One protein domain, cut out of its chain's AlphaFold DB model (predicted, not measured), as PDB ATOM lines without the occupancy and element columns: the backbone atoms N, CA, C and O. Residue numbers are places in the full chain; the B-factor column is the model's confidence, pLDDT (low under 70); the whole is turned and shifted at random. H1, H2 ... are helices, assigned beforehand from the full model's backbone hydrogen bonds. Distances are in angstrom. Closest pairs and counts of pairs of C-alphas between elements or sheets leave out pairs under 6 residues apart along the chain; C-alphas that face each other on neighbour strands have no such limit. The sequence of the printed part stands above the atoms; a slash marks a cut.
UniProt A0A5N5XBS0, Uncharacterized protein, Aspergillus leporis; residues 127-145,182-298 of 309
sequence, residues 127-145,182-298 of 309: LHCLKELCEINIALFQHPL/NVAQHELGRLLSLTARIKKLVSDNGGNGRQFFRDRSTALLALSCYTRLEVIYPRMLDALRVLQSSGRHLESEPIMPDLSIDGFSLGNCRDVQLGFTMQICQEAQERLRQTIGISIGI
ATOM      1  N   LEU A 127     192.084 338.972 247.693       80.31
ATOM      2  CA  LEU A 127     192.658 338.205 248.803       80.31
ATOM      3  C   LEU A 127     191.587 337.409 249.554       80.31
ATOM      4  O   LEU A 127     191.821 336.251 249.910       80.31
ATOM      5  N   HIS A 128     190.407 337.997 249.746       82.62
ATOM      6  CA  HIS A 128     189.264 337.316 250.339       82.62
ATOM      7  C   HIS A 128     188.814 336.120 249.488       82.62
ATOM      8  O   HIS A 128     188.656 335.014 250.006       82.62
ATOM      9  N   CYS A 129     188.699 336.294 248.168       81.38
ATOM     10  CA  CYS A 129     188.353 335.195 247.268       81.38
ATOM     11  C   CYS A 129     189.396 334.070 247.284       81.38
ATOM     12  O   CYS A 129     189.037 332.894 247.379       81.38
ATOM     13  N   LEU A 130     190.688 334.411 247.222       84.25
ATOM     14  CA  LEU A 130     191.759 333.419 247.259       84.25
ATOM     15  C   LEU A 130     191.704 332.606 248.558       84.25
ATOM     16  O   LEU A 130     191.847 331.381 248.526       84.25
ATOM     17  N   LYS A 131     191.448 333.277 249.687       87.88
ATOM     18  CA  LYS A 131     191.260 332.631 250.986       87.88
ATOM     19  C   LYS A 131     190.090 331.645 250.952       87.88
ATOM     20  O   LYS A 131     190.285 330.483 251.305       87.88
ATOM     21  N   GLU A 132     188.921 332.062 250.469       87.81
ATOM     22  CA  GLU A 132     187.756 331.176 250.362       87.81
ATOM     23  C   GLU A 132     188.004 329.971 249.440       87.81
ATOM     24  O   GLU A 132     187.661 328.838 249.784       87.81
ATOM     25  N   LEU A 133     188.644 330.176 248.285       86.88
ATOM     26  CA  LEU A 133     188.995 329.079 247.380       86.88
ATOM     27  C   LEU A 133     189.998 328.109 248.014       86.88
ATOM     28  O   LEU A 133     189.888 326.902 247.793       86.88
ATOM     29  N   CYS A 134     190.946 328.596 248.821       89.38
ATOM     30  CA  CYS A 134     191.870 327.736 249.566       89.38
ATOM     31  C   CYS A 134     191.125 326.891 250.601       89.38
ATOM     32  O   CYS A 134     191.349 325.683 250.680       89.38
ATOM     33  N   GLU A 135     190.215 327.501 251.361       91.12
ATOM     34  CA  GLU A 135     189.389 326.798 252.346       91.12
ATOM     35  C   GLU A 135     188.550 325.699 251.686       91.12
ATOM     36  O   GLU A 135     188.530 324.560 252.163       91.12
ATOM     37  N   ILE A 136     187.927 325.997 250.542       89.81
ATOM     38  CA  ILE A 136     187.179 325.001 249.774       89.81
ATOM     39  C   ILE A 136     188.105 323.901 249.242       89.81
ATOM     40  O   ILE A 136     187.768 322.720 249.340       89.81
ATOM     41  N   ASN A 137     189.282 324.247 248.714       90.44
ATOM     42  CA  ASN A 137     190.237 323.262 248.205       90.44
ATOM     43  C   ASN A 137     190.682 322.281 249.301       90.44
ATOM     44  O   ASN A 137     190.744 321.072 249.060       90.44
ATOM     45  N   ILE A 138     190.945 322.789 250.510       89.38
ATOM     46  CA  ILE A 138     191.290 321.985 251.687       89.38
ATOM     47  C   ILE A 138     190.105 321.107 252.100       89.38
ATOM     48  O   ILE A 138     190.288 319.908 252.318       89.38
ATOM     49  N   ALA A 139     188.889 321.660 252.155       87.19
ATOM     50  CA  ALA A 139     187.687 320.900 252.495       87.19
ATOM     51  C   ALA A 139     187.436 319.746 251.509       87.19
ATOM     52  O   ALA A 139     187.130 318.630 251.925       87.19
ATOM     53  N   LEU A 140     187.636 319.984 250.208       87.62
ATOM     54  CA  LEU A 140     187.558 318.944 249.180       87.62
ATOM     55  C   LEU A 140     188.705 317.931 249.284       87.62
ATOM     56  O   LEU A 140     188.493 316.749 249.030       87.62
ATOM     57  N   PHE A 141     189.912 318.356 249.680       86.44
ATOM     58  CA  PHE A 141     191.047 317.447 249.886       86.44
ATOM     59  C   PHE A 141     190.782 316.414 250.975       86.44
ATOM     60  O   PHE A 141     191.109 315.236 250.832       86.44
ATOM     61  N   GLN A 142     190.234 316.900 252.084       85.81
ATOM     62  CA  GLN A 142     189.969 316.121 253.285       85.81
ATOM     63  C   GLN A 142     188.619 315.409 253.210       85.81
ATOM     64  O   GLN A 142     188.220 314.744 254.163       85.81
ATOM     65  N   HIS A 143     187.907 315.537 252.087       82.75
ATOM     66  CA  HIS A 143     186.610 314.915 251.920       82.75
ATOM     67  C   HIS A 143     186.739 313.385 252.075       82.75
ATOM     68  O   HIS A 143     187.621 312.790 251.447       82.75
ATOM     69  N   PRO A 144     185.854 312.714 252.838       76.00
ATOM     70  CA  PRO A 144     185.955 311.272 253.102       76.00
ATOM     71  C   PRO A 144     186.003 310.405 251.835       76.00
ATOM     72  O   PRO A 144     186.648 309.363 251.793       76.00
ATOM     73  N   LEU A 145     185.355 310.862 250.762       78.50
ATOM     74  CA  LEU A 145     185.387 310.184 249.461       78.50
ATOM     75  C   LEU A 145     186.629 310.501 248.621       78.50
ATOM     76  O   LEU A 145     186.922 309.787 247.664       78.50
ATOM     77  N   ASN A 182     177.900 304.746 254.731       54.44
ATOM     78  CA  ASN A 182     176.634 305.407 254.956       54.44
ATOM     79  C   ASN A 182     176.636 306.692 254.121       54.44
ATOM     80  O   ASN A 182     177.314 307.662 254.445       54.44
ATOM     81  N   VAL A 183     175.894 306.683 253.016       53.31
ATOM     82  CA  VAL A 183     175.709 307.860 252.159       53.31
ATOM     83  C   VAL A 183     175.082 309.017 252.946       53.31
ATOM     84  O   VAL A 183     175.433 310.157 252.678       53.31
ATOM     85  N   ALA A 184     174.244 308.757 253.958       50.09
ATOM     86  CA  ALA A 184     173.724 309.816 254.830       50.09
ATOM     87  C   ALA A 184     174.823 310.449 255.707       50.09
ATOM     88  O   ALA A 184     174.778 311.638 256.004       50.09
ATOM     89  N   GLN A 185     175.871 309.686 256.040       53.03
ATOM     90  CA  GLN A 185     177.062 310.180 256.744       53.03
ATOM     91  C   GLN A 185     178.023 310.936 255.811       53.03
ATOM     92  O   GLN A 185     178.894 311.685 256.256       53.03
ATOM     93  N   HIS A 186     177.913 310.731 254.501       60.34
ATOM     94  CA  HIS A 186     178.678 311.467 253.509       60.34
ATOM     95  C   HIS A 186     177.870 312.672 253.079       60.34
ATOM     96  O   HIS A 186     177.021 312.550 252.210       60.34
ATOM     97  N   GLU A 187     178.156 313.812 253.712       68.31
ATOM     98  CA  GLU A 187     177.501 315.117 253.575       68.31
ATOM     99  C   GLU A 187     177.343 315.572 252.106       68.31
ATOM    100  O   GLU A 187     177.992 316.506 251.635       68.31
ATOM    101  N   LEU A 188     176.452 314.933 251.352       72.94
ATOM    102  CA  LEU A 188     176.197 315.207 249.946       72.94
ATOM    103  C   LEU A 188     175.729 316.649 249.773       72.94
ATOM    104  O   LEU A 188     176.175 317.338 248.860       72.94
ATOM    105  N   GLY A 189     174.895 317.125 250.701       68.69
ATOM    106  CA  GLY A 189     174.503 318.528 250.777       68.69
ATOM    107  C   GLY A 189     175.708 319.460 250.921       68.69
ATOM    108  O   GLY A 189     175.763 320.494 250.257       68.69
ATOM    109  N   ARG A 190     176.731 319.074 251.695       75.50
ATOM    110  CA  ARG A 190     177.982 319.840 251.798       75.50
ATOM    111  C   ARG A 190     178.785 319.775 250.508       75.50
ATOM    112  O   ARG A 190     179.290 320.807 250.090       75.50
ATOM    113  N   LEU A 191     178.888 318.619 249.851       82.31
ATOM    114  CA  LEU A 191     179.583 318.503 248.564       82.31
ATOM    115  C   LEU A 191     178.926 319.388 247.493       82.31
ATOM    116  O   LEU A 191     179.616 320.147 246.818       82.31
ATOM    117  N   LEU A 192     177.596 319.345 247.383       78.44
ATOM    118  CA  LEU A 192     176.828 320.202 246.476       78.44
ATOM    119  C   LEU A 192     176.981 321.684 246.837       78.44
ATOM    120  O   LEU A 192     177.184 322.511 245.948       78.44
ATOM    121  N   SER A 193     176.967 322.014 248.131       76.06
ATOM    122  CA  SER A 193     177.224 323.369 248.627       76.06
ATOM    123  C   SER A 193     178.631 323.857 248.266       76.06
ATOM    124  O   SER A 193     178.780 324.974 247.777       76.06
ATOM    125  N   LEU A 194     179.668 323.024 248.411       83.19
ATOM    126  CA  LEU A 194     181.038 323.359 248.009       83.19
ATOM    127  C   LEU A 194     181.134 323.594 246.497       83.19
ATOM    128  O   LEU A 194     181.715 324.595 246.080       83.19
ATOM    129  N   THR A 195     180.520 322.736 245.678       83.94
ATOM    130  CA  THR A 195     180.462 322.910 244.218       83.94
ATOM    131  C   THR A 195     179.766 324.220 243.835       83.94
ATOM    132  O   THR A 195     180.288 324.987 243.023       83.94
ATOM    133  N   ALA A 196     178.624 324.529 244.457       77.94
ATOM    134  CA  ALA A 196     177.902 325.779 244.236       77.94
ATOM    135  C   ALA A 196     178.700 327.009 244.704       77.94
ATOM    136  O   ALA A 196     178.707 328.031 244.020       77.94
ATOM    137  N   ARG A 197     179.421 326.912 245.829       80.56
ATOM    138  CA  ARG A 197     180.299 327.982 246.331       80.56
ATOM    139  C   ARG A 197     181.475 328.250 245.401       80.56
ATOM    140  O   ARG A 197     181.747 329.412 245.134       80.56
ATOM    141  N   ILE A 198     182.130 327.215 244.863       84.25
ATOM    142  CA  ILE A 198     183.183 327.387 243.843       84.25
ATOM    143  C   ILE A 198     182.609 328.139 242.654       84.25
ATOM    144  O   ILE A 198     183.168 329.145 242.235       84.25
ATOM    145  N   LYS A 199     181.452 327.699 242.154       77.44
ATOM    146  CA  LYS A 199     180.782 328.352 241.033       77.44
ATOM    147  C   LYS A 199     180.515 329.832 241.326       77.44
ATOM    148  O   LYS A 199     180.873 330.680 240.514       77.44
ATOM    149  N   LYS A 200     179.930 330.142 242.486       77.88
ATOM    150  CA  LYS A 200     179.636 331.512 242.917       77.88
ATOM    151  C   LYS A 200     180.906 332.363 243.001       77.88
ATOM    152  O   LYS A 200     180.934 333.447 242.439       77.88
ATOM    153  N   LEU A 201     181.978 331.852 243.605       75.25
ATOM    154  CA  LEU A 201     183.253 332.570 243.730       75.25
ATOM    155  C   LEU A 201     183.949 332.817 242.392       75.25
ATOM    156  O   LEU A 201     184.630 333.828 242.250       75.25
ATOM    157  N   VAL A 202     183.784 331.921 241.415       70.75
ATOM    158  CA  VAL A 202     184.299 332.130 240.055       70.75
ATOM    159  C   VAL A 202     183.386 333.085 239.256       70.75
ATOM    160  O   VAL A 202     183.875 333.770 238.363       70.75
ATOM    161  N   SER A 203     182.091 333.185 239.593       65.38
ATOM    162  CA  SER A 203     181.090 333.983 238.851       65.38
ATOM    163  C   SER A 203     180.899 335.416 239.371       65.38
ATOM    164  O   SER A 203     180.937 336.351 238.578       65.38
ATOM    165  N   ASP A 204     180.707 335.618 240.681       59.91
ATOM    166  CA  ASP A 204     180.379 336.926 241.298       59.91
ATOM    167  C   ASP A 204     181.533 337.924 241.188       59.91
ATOM    168  O   ASP A 204     181.365 339.125 241.003       59.91
ATOM    169  N   ASN A 205     182.738 337.386 241.203       55.81
ATOM    170  CA  ASN A 205     183.977 338.093 240.958       55.81
ATOM    171  C   ASN A 205     184.211 338.434 239.467       55.81
ATOM    172  O   ASN A 205     185.227 339.022 239.087       55.81
ATOM    173  N   GLY A 206     183.265 338.048 238.606       49.50
ATOM    174  CA  GLY A 206     183.240 338.233 237.159       49.50
ATOM    175  C   GLY A 206     182.449 339.454 236.681       49.50
ATOM    176  O   GLY A 206     182.167 339.540 235.488       49.50
ATOM    177  N   GLY A 207     182.143 340.428 237.554       45.97
ATOM    178  CA  GLY A 207     181.540 341.719 237.161       45.97
ATOM    179  C   GLY A 207     182.324 342.483 236.078       45.97
ATOM    180  O   GLY A 207     181.765 343.317 235.376       45.97
ATOM    181  N   ASN A 208     183.594 342.122 235.871       44.91
ATOM    182  CA  ASN A 208     184.335 342.274 234.620       44.91
ATOM    183  C   ASN A 208     185.023 340.930 234.327       44.91
ATOM    184  O   ASN A 208     186.156 340.714 234.762       44.91
ATOM    185  N   GLY A 209     184.353 340.016 233.615       45.72
ATOM    186  CA  GLY A 209     184.714 338.593 233.422       45.72
ATOM    187  C   GLY A 209     186.113 338.250 232.878       45.72
ATOM    188  O   GLY A 209     186.401 337.096 232.590       45.72
ATOM    189  N   ARG A 210     187.019 339.223 232.752       48.66
ATOM    190  CA  ARG A 210     188.404 339.069 232.287       48.66
ATOM    191  C   ARG A 210     189.457 339.196 233.391       48.66
ATOM    192  O   ARG A 210     190.640 339.029 233.106       48.66
ATOM    193  N   GLN A 211     189.073 339.532 234.624       50.03
ATOM    194  CA  GLN A 211     190.048 339.885 235.664       50.03
ATOM    195  C   GLN A 211     190.495 338.686 236.517       50.03
ATOM    196  O   GLN A 211     191.663 338.618 236.884       50.03
ATOM    197  N   PHE A 212     189.634 337.683 236.724       49.81
ATOM    198  CA  PHE A 212     189.958 336.499 237.534       49.81
ATOM    199  C   PHE A 212     190.872 335.485 236.840       49.81
ATOM    200  O   PHE A 212     191.811 334.980 237.447       49.81
ATOM    201  N   PHE A 213     190.689 335.259 235.535       51.19
ATOM    202  CA  PHE A 213     191.617 334.444 234.733       51.19
ATOM    203  C   PHE A 213     192.910 335.172 234.365       51.19
ATOM    204  O   PHE A 213     193.761 334.626 233.662       51.19
ATOM    205  N   ARG A 214     193.078 336.404 234.850       50.91
ATOM    206  CA  ARG A 214     194.322 337.151 234.708       50.91
ATOM    207  C   ARG A 214     195.363 336.704 235.732       50.91
ATOM    208  O   ARG A 214     196.551 336.756 235.421       50.91
ATOM    209  N   ASP A 215     194.930 336.220 236.902       62.31
ATOM    210  CA  ASP A 215     195.821 335.663 237.915       62.31
ATOM    211  C   ASP A 215     195.857 334.131 237.822       62.31
ATOM    212  O   ASP A 215     194.908 333.407 238.139       62.31
ATOM    213  N   ARG A 216     196.995 333.627 237.342       68.00
ATOM    214  CA  ARG A 216     197.233 332.201 237.083       68.00
ATOM    215  C   ARG A 216     197.020 331.346 238.337       68.00
ATOM    216  O   ARG A 216     196.649 330.181 238.219       68.00
ATOM    217  N   SER A 217     197.228 331.915 239.522       75.62
ATOM    218  CA  SER A 217     197.119 331.226 240.811       75.62
ATOM    219  C   SER A 217     195.677 330.833 241.135       75.62
ATOM    220  O   SER A 217     195.407 329.684 241.484       75.62
ATOM    221  N   THR A 218     194.738 331.761 240.943       77.31
ATOM    222  CA  THR A 218     193.311 331.560 241.220       77.31
ATOM    223  C   THR A 218     192.696 330.551 240.252       77.31
ATOM    224  O   THR A 218     191.981 329.641 240.671       77.31
ATOM    225  N   ALA A 219     193.056 330.635 238.967       75.31
ATOM    226  CA  ALA A 219     192.630 329.672 237.953       75.31
ATOM    227  C   ALA A 219     193.149 328.250 238.237       75.31
ATOM    228  O   ALA A 219     192.388 327.286 238.156       75.31
ATOM    229  N   LEU A 220     194.425 328.105 238.619       81.25
ATOM    230  CA  LEU A 220     195.000 326.805 238.987       81.25
ATOM    231  C   LEU A 220     194.351 326.223 240.249       81.25
ATOM    232  O   LEU A 220     194.137 325.013 240.322       81.25
ATOM    233  N   LEU A 221     194.007 327.065 241.226       84.75
ATOM    234  CA  LEU A 221     193.339 326.628 242.449       84.75
ATOM    235  C   LEU A 221     191.898 326.171 242.179       84.75
ATOM    236  O   LEU A 221     191.496 325.108 242.657       84.75
ATOM    237  N   ALA A 222     191.152 326.914 241.359       82.56
ATOM    238  CA  ALA A 222     189.822 326.514 240.907       82.56
ATOM    239  C   ALA A 222     189.870 325.199 240.109       82.56
ATOM    240  O   ALA A 222     189.102 324.277 240.388       82.56
ATOM    241  N   LEU A 223     190.827 325.057 239.185       81.81
ATOM    242  CA  LEU A 223     191.042 323.815 238.438       81.81
ATOM    243  C   LEU A 223     191.414 322.644 239.367       81.81
ATOM    244  O   LEU A 223     190.941 321.522 239.185       81.81
ATOM    245  N   SER A 224     192.204 322.895 240.416       84.81
ATOM    246  CA  SER A 224     192.493 321.898 241.452       84.81
ATOM    247  C   SER A 224     191.233 321.464 242.213       84.81
ATOM    248  O   SER A 224     191.090 320.282 242.521       84.81
ATOM    249  N   CYS A 225     190.298 322.373 242.491       88.19
ATOM    250  CA  CYS A 225     189.010 322.005 243.080       88.19
ATOM    251  C   CYS A 225     188.184 321.139 242.115       88.19
ATOM    252  O   CYS A 225     187.686 320.087 242.515       88.19
ATOM    253  N   TYR A 226     188.091 321.526 240.839       86.00
ATOM    254  CA  TYR A 226     187.323 320.788 239.832       86.00
ATOM    255  C   TYR A 226     187.859 319.378 239.571       86.00
ATOM    256  O   TYR A 226     187.087 318.423 239.566       86.00
ATOM    257  N   THR A 227     189.176 319.216 239.445       84.31
ATOM    258  CA  THR A 227     189.807 317.890 239.292       84.31
ATOM    259  C   THR A 227     189.544 316.973 240.489       84.31
ATOM    260  O   THR A 227     189.398 315.764 240.334       84.31
ATOM    261  N   ARG A 228     189.422 317.518 241.706       87.56
ATOM    262  CA  ARG A 228     189.052 316.722 242.888       87.56
ATOM    263  C   ARG A 228     187.582 316.349 242.903       87.56
ATOM    264  O   ARG A 228     187.261 315.213 243.247       87.56
ATOM    265  N   LEU A 229     186.703 317.263 242.501       88.19
ATOM    266  CA  LEU A 229     185.287 316.955 242.311       88.19
ATOM    267  C   LEU A 229     185.105 315.827 241.283       88.19
ATOM    268  O   LEU A 229     184.337 314.901 241.541       88.19
ATOM    269  N   GLU A 230     185.878 315.832 240.193       85.69
ATOM    270  CA  GLU A 230     185.878 314.760 239.187       85.69
ATOM    271  C   GLU A 230     186.216 313.383 239.781       85.69
ATOM    272  O   GLU A 230     185.698 312.375 239.317       85.69
ATOM    273  N   VAL A 231     187.029 313.316 240.839       85.38
ATOM    274  CA  VAL A 231     187.343 312.059 241.541       85.38
ATOM    275  C   VAL A 231     186.280 311.695 242.583       85.38
ATOM    276  O   VAL A 231     186.006 310.513 242.801       85.38
ATOM    277  N   ILE A 232     185.679 312.689 243.242       86.06
ATOM    278  CA  ILE A 232     184.726 312.486 244.343       86.06
ATOM    279  C   ILE A 232     183.349 312.034 243.828       86.06
ATOM    280  O   ILE A 232     182.788 311.089 244.382       86.06
ATOM    281  N   TYR A 233     182.810 312.655 242.774       86.62
ATOM    282  CA  TYR A 233     181.470 312.329 242.256       86.62
ATOM    283  C   TYR A 233     181.314 310.878 241.757       86.62
ATOM    284  O   TYR A 233     180.328 310.242 242.134       86.62
ATOM    285  N   PRO A 234     182.257 310.288 240.994       83.75
ATOM    286  CA  PRO A 234     182.172 308.880 240.605       83.75
ATOM    287  C   PRO A 234     182.179 307.942 241.815       83.75
ATOM    288  O   PRO A 234     181.386 307.010 241.874       83.75
ATOM    289  N   ARG A 235     183.023 308.222 242.819       83.81
ATOM    290  CA  ARG A 235     183.081 307.424 244.055       83.81
ATOM    291  C   ARG A 235     181.788 307.523 244.857       83.81
ATOM    292  O   ARG A 235     181.340 306.524 245.411       83.81
ATOM    293  N   MET A 236     181.179 308.708 244.894       82.31
ATOM    294  CA  MET A 236     179.852 308.904 245.480       82.31
ATOM    295  C   MET A 236     178.802 308.074 244.733       82.31
ATOM    296  O   MET A 236     178.014 307.375 245.362       82.31
ATOM    297  N   LEU A 237     178.811 308.096 243.398       83.94
ATOM    298  CA  LEU A 237     177.892 307.300 242.581       83.94
ATOM    299  C   LEU A 237     178.065 305.799 242.784       83.94
ATOM    300  O   LEU A 237     177.071 305.083 242.862       83.94
ATOM    301  N   ASP A 238     179.297 305.317 242.904       83.00
ATOM    302  CA  ASP A 238     179.558 303.910 243.197       83.00
ATOM    303  C   ASP A 238     179.027 303.524 244.582       83.00
ATOM    304  O   ASP A 238     178.355 302.501 244.713       83.00
ATOM    305  N   ALA A 239     179.221 304.374 245.597       78.50
ATOM    306  CA  ALA A 239     178.650 304.164 246.928       78.50
ATOM    307  C   ALA A 239     177.109 304.148 246.902       78.50
ATOM    308  O   ALA A 239     176.491 303.267 247.500       78.50
ATOM    309  N   LEU A 240     176.484 305.066 246.157       78.31
ATOM    310  CA  LEU A 240     175.030 305.128 245.966       78.31
ATOM    311  C   LEU A 240     174.477 303.878 245.260       78.31
ATOM    312  O   LEU A 240     173.449 303.347 245.674       78.31
ATOM    313  N   ARG A 241     175.172 303.361 244.238       82.50
ATOM    314  CA  ARG A 241     174.792 302.115 243.542       82.50
ATOM    315  C   ARG A 241     174.917 300.894 244.446       82.50
ATOM    316  O   ARG A 241     174.024 300.049 244.457       82.50
ATOM    317  N   VAL A 242     175.996 300.801 245.230       78.56
ATOM    318  CA  VAL A 242     176.160 299.731 246.228       78.56
ATOM    319  C   VAL A 242     175.012 299.788 247.230       78.56
ATOM    320  O   VAL A 242     174.389 298.761 247.499       78.56
ATOM    321  N   LEU A 243     174.657 300.983 247.702       74.38
ATOM    322  CA  LEU A 243     173.534 301.192 248.608       74.38
ATOM    323  C   LEU A 243     172.209 300.711 248.008       74.38
ATOM    324  O   LEU A 243     171.488 299.963 248.669       74.38
ATOM    325  N   GLN A 244     171.933 301.075 246.754       74.75
ATOM    326  CA  GLN A 244     170.755 300.634 246.006       74.75
ATOM    327  C   GLN A 244     170.707 299.104 245.881       74.75
ATOM    328  O   GLN A 244     169.690 298.486 246.181       74.75
ATOM    329  N   SER A 245     171.824 298.482 245.491       74.88
ATOM    330  CA  SER A 245     171.919 297.029 245.291       74.88
ATOM    331  C   SER A 245     171.872 296.225 246.591       74.88
ATOM    332  O   SER A 245     171.432 295.079 246.595       74.88
ATOM    333  N   SER A 246     172.310 296.817 247.705       68.75
ATOM    334  CA  SER A 246     172.375 296.131 248.992       68.75
ATOM    335  C   SER A 246     170.995 295.841 249.575       68.75
ATOM    336  O   SER A 246     170.894 294.986 250.453       68.75
ATOM    337  N   GLY A 247     169.954 296.573 249.148       59.50
ATOM    338  CA  GLY A 247     168.590 296.464 249.675       59.50
ATOM    339  C   GLY A 247     168.489 296.638 251.196       59.50
ATOM    340  O   GLY A 247     167.416 296.451 251.766       59.50
ATOM    341  N   ARG A 248     169.596 296.970 251.885       56.06
ATOM    342  CA  ARG A 248     169.637 297.035 253.338       56.06
ATOM    343  C   ARG A 248     168.819 298.237 253.771       56.06
ATOM    344  O   ARG A 248     168.986 299.367 253.295       56.06
ATOM    345  N   HIS A 249     167.900 297.938 254.670       49.94
ATOM    346  CA  HIS A 249     167.049 298.875 255.366       49.94
ATOM    347  C   HIS A 249     167.954 299.837 256.159       49.94
ATOM    348  O   HIS A 249     168.441 299.505 257.235       49.94
ATOM    349  N   LEU A 250     168.278 300.999 255.580       53.62
ATOM    350  CA  LEU A 250     168.860 302.124 256.312       53.62
ATOM    351  C   LEU A 250     167.722 302.701 257.155       53.62
ATOM    352  O   LEU A 250     167.013 303.599 256.721       53.62
ATOM    353  N   GLU A 251     167.488 302.089 258.307       49.56
ATOM    354  CA  GLU A 251     166.367 302.348 259.221       49.56
ATOM    355  C   GLU A 251     166.512 303.630 260.059       49.56
ATOM    356  O   GLU A 251     165.802 303.783 261.047       49.56
ATOM    357  N   SER A 252     167.423 304.565 259.760       53.81
ATOM    358  CA  SER A 252     167.582 305.713 260.678       53.81
ATOM    359  C   SER A 252     167.938 307.072 260.114       53.81
ATOM    360  O   SER A 252     167.731 308.036 260.840       53.81
ATOM    361  N   GLU A 253     168.396 307.220 258.870       57.53
ATOM    362  CA  GLU A 253     168.766 308.560 258.396       57.53
ATOM    363  C   GLU A 253     168.369 308.816 256.937       57.53
ATOM    364  O   GLU A 253     168.772 308.058 256.046       57.53
ATOM    365  N   PRO A 254     167.578 309.874 256.671       60.34
ATOM    366  CA  PRO A 254     167.298 310.321 255.314       60.34
ATOM    367  C   PRO A 254     168.586 310.805 254.639       60.34
ATOM    368  O   PRO A 254     169.424 311.460 255.254       60.34
ATOM    369  N   ILE A 255     168.732 310.507 253.346       60.97
ATOM    370  CA  ILE A 255     169.919 310.883 252.558       60.97
ATOM    371  C   ILE A 255     169.933 312.399 252.310       60.97
ATOM    372  O   ILE A 255     170.992 313.021 252.268       60.97
ATOM    373  N   MET A 256     168.745 312.995 252.169       59.12
ATOM    374  CA  MET A 256     168.541 314.442 252.106       59.12
ATOM    375  C   MET A 256     167.284 314.822 252.913       59.12
ATOM    376  O   MET A 256     166.200 314.898 252.332       59.12
ATOM    377  N   PRO A 257     167.394 315.024 254.242       56.56
ATOM    378  CA  PRO A 257     166.247 315.328 255.112       56.56
ATOM    379  C   PRO A 257     165.471 316.573 254.677       56.56
ATOM    380  O   PRO A 257     164.244 316.590 254.743       56.56
ATOM    381  N   ASP A 258     166.186 317.581 254.180       58.84
ATOM    382  CA  ASP A 258     165.622 318.889 253.837       58.84
ATOM    383  C   ASP A 258     165.137 318.975 252.381       58.84
ATOM    384  O   ASP A 258     164.785 320.052 251.897       58.84
ATOM    385  N   LEU A 259     165.125 317.856 251.646       59.78
ATOM    386  CA  LEU A 259     164.656 317.851 250.266       59.78
ATOM    387  C   LEU A 259     163.126 317.940 250.228       59.78
ATOM    388  O   LEU A 259     162.419 316.947 250.419       59.78
ATOM    389  N   SER A 260     162.620 319.134 249.930       57.28
ATOM    390  CA  SER A 260     161.219 319.362 249.586       57.28
ATOM    391  C   SER A 260     161.066 319.689 248.102       57.28
ATOM    392  O   SER A 260     161.757 320.578 247.604       57.28
ATOM    393  N   ILE A 261     160.136 319.025 247.418       60.84
ATOM    394  CA  ILE A 261     159.730 319.358 246.044       60.84
ATOM    395  C   ILE A 261     158.280 319.834 246.099       60.84
ATOM    396  O   ILE A 261     157.433 319.130 246.639       60.84
ATOM    397  N   ASP A 262     158.001 321.038 245.596       53.03
ATOM    398  CA  ASP A 262     156.651 321.628 245.541       53.03
ATOM    399  C   ASP A 262     155.893 321.617 246.885       53.03
ATOM    400  O   ASP A 262     154.679 321.434 246.947       53.03
ATOM    401  N   GLY A 263     156.621 321.795 247.993       55.78
ATOM    402  CA  GLY A 263     156.064 321.765 249.350       55.78
ATOM    403  C   GLY A 263     155.877 320.362 249.942       55.78
ATOM    404  O   GLY A 263     155.526 320.245 251.115       55.78
ATOM    405  N   PHE A 264     156.165 319.297 249.190       49.69
ATOM    406  CA  PHE A 264     156.181 317.925 249.690       49.69
ATOM    407  C   PHE A 264     157.570 317.562 250.206       49.69
ATOM    408  O   PHE A 264     158.549 317.581 249.460       49.69
ATOM    409  N   SER A 265     157.661 317.199 251.488       57.75
ATOM    410  CA  SER A 265     158.887 316.631 252.049       57.75
ATOM    411  C   SER A 265     159.098 315.230 251.488       57.75
ATOM    412  O   SER A 265     158.273 314.336 251.685       57.75
ATOM    413  N   LEU A 266     160.232 315.022 250.825       60.22
ATOM    414  CA  LEU A 266     160.646 313.702 250.368       60.22
ATOM    415  C   LEU A 266     161.373 312.919 251.457       60.22
ATOM    416  O   LEU A 266     161.898 311.852 251.155       60.22
ATOM    417  N   GLY A 267     161.401 313.413 252.704       57.88
ATOM    418  CA  GLY A 267     162.106 312.826 253.851       57.88
ATOM    419  C   GLY A 267     161.907 311.313 254.005       57.88
ATOM    420  O   GLY A 267     162.853 310.601 254.326       57.88
ATOM    421  N   ASN A 268     160.705 310.824 253.682       60.50
ATOM    422  CA  ASN A 268     160.312 309.418 253.826       60.50
ATOM    423  C   ASN A 268     160.321 308.624 252.502       60.50
ATOM    424  O   ASN A 268     160.100 307.415 252.503       60.50
ATOM    425  N   CYS A 269     160.580 309.272 251.365       67.31
ATOM    426  CA  CYS A 269     160.561 308.652 250.039       67.31
ATOM    427  C   CYS A 269     161.981 308.271 249.604       67.31
ATOM    428  O   CYS A 269     162.529 308.841 248.663       67.31
ATOM    429  N   ARG A 270     162.595 307.309 250.302       68.69
ATOM    430  CA  ARG A 270     164.017 306.952 250.137       68.69
ATOM    431  C   ARG A 270     164.397 306.542 248.713       68.69
ATOM    432  O   ARG A 270     165.451 306.957 248.248       68.69
ATOM    433  N   ASP A 271     163.564 305.778 248.012       69.62
ATOM    434  CA  ASP A 271     163.862 305.365 246.631       69.62
ATOM    435  C   ASP A 271     163.869 306.562 245.674       69.62
ATOM    436  O   ASP A 271     164.720 306.660 244.788       69.62
ATOM    437  N   VAL A 272     162.976 307.526 245.917       71.31
ATOM    438  CA  VAL A 272     162.918 308.793 245.180       71.31
ATOM    439  C   VAL A 272     164.121 309.665 245.534       71.31
ATOM    440  O   VAL A 272     164.784 310.168 244.632       71.31
ATOM    441  N   GLN A 273     164.469 309.793 246.820       70.62
ATOM    442  CA  GLN A 273     165.665 310.518 247.260       70.62
ATOM    443  C   GLN A 273     166.940 309.920 246.669       70.62
ATOM    444  O   GLN A 273     167.803 310.663 246.212       70.62
ATOM    445  N   LEU A 274     167.069 308.592 246.671       73.81
ATOM    446  CA  LEU A 274     168.237 307.880 246.165       73.81
ATOM    447  C   LEU A 274     168.352 308.027 244.645       73.81
ATOM    448  O   LEU A 274     169.425 308.369 244.152       73.81
ATOM    449  N   GLY A 275     167.250 307.836 243.912       71.88
ATOM    450  CA  GLY A 275     167.207 308.026 242.461       71.88
ATOM    451  C   GLY A 275     167.539 309.462 242.055       71.88
ATOM    452  O   GLY A 275     168.415 309.685 241.221       71.88
ATOM    453  N   PHE A 276     166.919 310.438 242.715       75.12
ATOM    454  CA  PHE A 276     167.181 311.859 242.492       75.12
ATOM    455  C   PHE A 276     168.627 312.245 242.833       75.12
ATOM    456  O   PHE A 276     169.299 312.931 242.068       75.12
ATOM    457  N   THR A 277     169.154 311.737 243.948       73.44
ATOM    458  CA  THR A 277     170.550 311.932 244.362       73.44
ATOM    459  C   THR A 277     171.531 311.390 243.326       73.44
ATOM    460  O   THR A 277     172.497 312.066 242.961       73.44
ATOM    461  N   MET A 278     171.292 310.171 242.834       78.50
ATOM    462  CA  MET A 278     172.108 309.570 241.783       78.50
ATOM    463  C   MET A 278     172.057 310.402 240.504       78.50
ATOM    464  O   MET A 278     173.103 310.628 239.900       78.50
ATOM    465  N   GLN A 279     170.879 310.896 240.123       80.94
ATOM    466  CA  GLN A 279     170.714 311.746 238.948       80.94
ATOM    467  C   GLN A 279     171.495 313.060 239.081       80.94
ATOM    468  O   GLN A 279     172.242 313.413 238.174       80.94
ATOM    469  N   ILE A 280     171.407 313.748 240.224       78.56
ATOM    470  CA  ILE A 280     172.173 314.981 240.470       78.56
ATOM    471  C   ILE A 280     173.677 314.718 240.417       78.56
ATOM    472  O   ILE A 280     174.421 315.498 239.827       78.56
ATOM    473  N   CYS A 281     174.147 313.633 241.033       79.12
ATOM    474  CA  CYS A 281     175.569 313.303 241.023       79.12
ATOM    475  C   CYS A 281     176.068 312.957 239.612       79.12
ATOM    476  O   CYS A 281     177.182 313.336 239.262       79.12
ATOM    477  N   GLN A 282     175.255 312.267 238.804       81.50
ATOM    478  CA  GLN A 282     175.558 311.973 237.398       81.50
ATOM    479  C   GLN A 282     175.617 313.247 236.564       81.50
ATOM    480  O   GLN A 282     176.592 313.458 235.851       81.50
ATOM    481  N   GLU A 283     174.623 314.120 236.709       80.69
ATOM    482  CA  GLU A 283     174.574 315.398 236.005       80.69
ATOM    483  C   GLU A 283     175.770 316.282 236.385       80.69
ATOM    484  O   GLU A 283     176.450 316.836 235.522       80.69
ATOM    485  N   ALA A 284     176.092 316.371 237.679       75.69
ATOM    486  CA  ALA A 284     177.255 317.107 238.159       75.69
ATOM    487  C   ALA A 284     178.565 316.525 237.603       75.69
ATOM    488  O   ALA A 284     179.432 317.280 237.164       75.69
ATOM    489  N   GLN A 285     178.706 315.197 237.580       80.62
ATOM    490  CA  GLN A 285     179.879 314.530 237.016       80.62
ATOM    491  C   GLN A 285     180.020 314.803 235.514       80.62
ATOM    492  O   GLN A 285     181.114 315.132 235.061       80.62
ATOM    493  N   GLU A 286     178.945 314.654 234.745       79.25
ATOM    494  CA  GLU A 286     178.967 314.838 233.294       79.25
ATOM    495  C   GLU A 286     179.329 316.282 232.940       79.25
ATOM    496  O   GLU A 286     180.235 316.527 232.143       79.25
ATOM    497  N   ARG A 287     178.739 317.253 233.642       70.19
ATOM    498  CA  ARG A 287     179.088 318.667 233.474       70.19
ATOM    499  C   ARG A 287     180.540 318.951 233.839       70.19
ATOM    500  O   ARG A 287     181.221 319.666 233.106       70.19
ATOM    501  N   LEU A 288     181.059 318.370 234.922       77.31
ATOM    502  CA  LEU A 288     182.477 318.498 235.287       77.31
ATOM    503  C   LEU A 288     183.403 317.919 234.217       77.31
ATOM    504  O   LEU A 288     184.406 318.540 233.875       77.31
ATOM    505  N   ARG A 289     183.061 316.759 233.652       73.38
ATOM    506  CA  ARG A 289     183.842 316.131 232.578       73.38
ATOM    507  C   ARG A 289     183.820 316.939 231.299       73.38
ATOM    508  O   ARG A 289     184.852 317.042 230.650       73.38
ATOM    509  N   GLN A 290     182.696 317.556 230.962       68.56
ATOM    510  CA  GLN A 290     182.630 318.493 229.845       68.56
ATOM    511  C   GLN A 290     183.502 319.722 230.130       68.56
ATOM    512  O   GLN A 290     184.312 320.099 229.294       68.56
ATOM    513  N   THR A 291     183.460 320.264 231.349       61.78
ATOM    514  CA  THR A 291     184.313 321.393 231.775       61.78
ATOM    515  C   THR A 291     185.800 321.089 231.605       61.78
ATOM    516  O   THR A 291     186.555 321.866 231.020       61.78
ATOM    517  N   ILE A 292     186.234 319.946 232.133       59.25
ATOM    518  CA  ILE A 292     187.637 319.541 232.177       59.25
ATOM    519  C   ILE A 292     188.079 319.019 230.806       59.25
ATOM    520  O   ILE A 292     189.168 319.351 230.357       59.25
ATOM    521  N   GLY A 293     187.232 318.274 230.096       52.06
ATOM    522  CA  GLY A 293     187.486 317.761 228.747       52.06
ATOM    523  C   GLY A 293     187.605 318.867 227.697       52.06
ATOM    524  O   GLY A 293     188.512 318.819 226.869       52.06
ATOM    525  N   ILE A 294     186.775 319.910 227.792       52.22
ATOM    526  CA  ILE A 294     186.899 321.129 226.979       52.22
ATOM    527  C   ILE A 294     188.164 321.911 227.371       52.22
ATOM    528  O   ILE A 294     188.853 322.438 226.502       52.22
ATOM    529  N   SER A 295     188.532 321.926 228.658       45.19
ATOM    530  CA  SER A 295     189.750 322.597 229.145       45.19
ATOM    531  C   SER A 295     191.055 321.843 228.836       45.19
ATOM    532  O   SER A 295     192.118 322.461 228.819       45.19
ATOM    533  N   ILE A 296     191.005 320.523 228.616       46.62
ATOM    534  CA  ILE A 296     192.182 319.657 228.410       46.62
ATOM    535  C   ILE A 296     192.352 319.230 226.942       46.62
ATOM    536  O   ILE A 296     193.447 318.817 226.567       46.62
ATOM    537  N   GLY A 297     191.347 319.383 226.072       42.22
ATOM    538  CA  GLY A 297     191.547 319.250 224.624       42.22
ATOM    539  C   GLY A 297     192.125 317.896 224.199       42.22
ATOM    540  O   GLY A 297     193.040 317.839 223.383       42.22
ATOM    541  N   ILE A 298     191.596 316.795 224.739       42.41
ATOM    542  CA  ILE A 298     191.867 315.449 224.215       42.41
ATOM    543  C   ILE A 298     190.544 314.831 223.771       42.41
ATOM    544  O   ILE A 298     190.074 313.826 224.290       42.41
TER     545      ILE A 298
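AT A GLANCE: This is residues 127 to 145 and 182 to 298 of the 309 residues of an uncharacterized protein of Aspergillus leporis (UniProt A0A5N5XBS0). A long helix, H3, has the other three helices packed on it: H1 and H2 lie beside its first half and make a small up-and-down bundle with it, and H4 folds back along H3 after a long loop. The loop, residues 247 to 269, holds a small antiparallel pairing of residues 260 to 261 with 264 to 265, and residues 206 to 211, of which 206 belongs to H2, stick out where the chain leaves H2 on its way to H3. The printed part has 136 residues with four named helices, H1, H2, H3 and H4 in that order, and no named strand; the class is all helix. It is only just compact, close to loose, with a radius of gyration of the C-alphas of 16.8 A, and spans 51 by 35 by 26 A.

IN THESE COORDINATES: H1, residues 127 to 141, begins at C-alpha 127 at (192.658, 338.205, 248.803) and is 20.8 A long from first to last C-alpha. H2, residues 188 to 206, is 27.3 A long. H3, residues 216 to 246, is the longest at 45.4 A and begins at C-alpha 216 at (197.233, 332.201, 237.083). H4, residues 270 to 296, is 37.8 A long and ends at C-alpha 296 at (192.182, 319.657, 228.410).

HOW THE PARTS SIT: H3 is the hub and touches three helices. With residues 218 to 229 alone it touches H1, the same way at a shallow tilt of 31 degrees; the closest C-alphas, of Asn 137 and Cys 225, are 5.4 A apart. H2 and H3 form a helical hairpin at a shallow tilt of 24 degrees, with the C-alphas of Ile 198 and Ala 222 closest at 7.3 A. H1 and H2 touch, opposite ways at a shallow tilt of 26 degrees; their closest C-alphas, of Ile 136 and Leu 194, are 6.6 A apart. H1, H2 and H3 are a bundle, up and down, each helix running against the one before it. H3 and H4 form a second helical hairpin, at a shallow tilt of 34 degrees, only just short of steep; the C-alphas of Tyr 233 and Gln 285 are closest at 5.9 A. H2 and H4 are near each other, and H1 and H4 are apart. In H1 and H4 every O i to N i+4 pair is within hydrogen-bond range; in H2 13 of 15 are, in H3 25 of 27.

THE WHOLE: The two C-alphas farthest apart, of Arg 214 and His 249, are 51.3 A apart. Residues 146 to 181 are not printed, and C-alphas 145 and 182 are 11.4 A apart across this cut, which lies in the link from H1 to H2. The link from H2 to H3 is short and that from H3 to H4 is long. The mean pLDDT of the printed part is 70.8; residues 182 to 187, 189, 203 to 216, 246 to 271 and 290 to 298 are under 70.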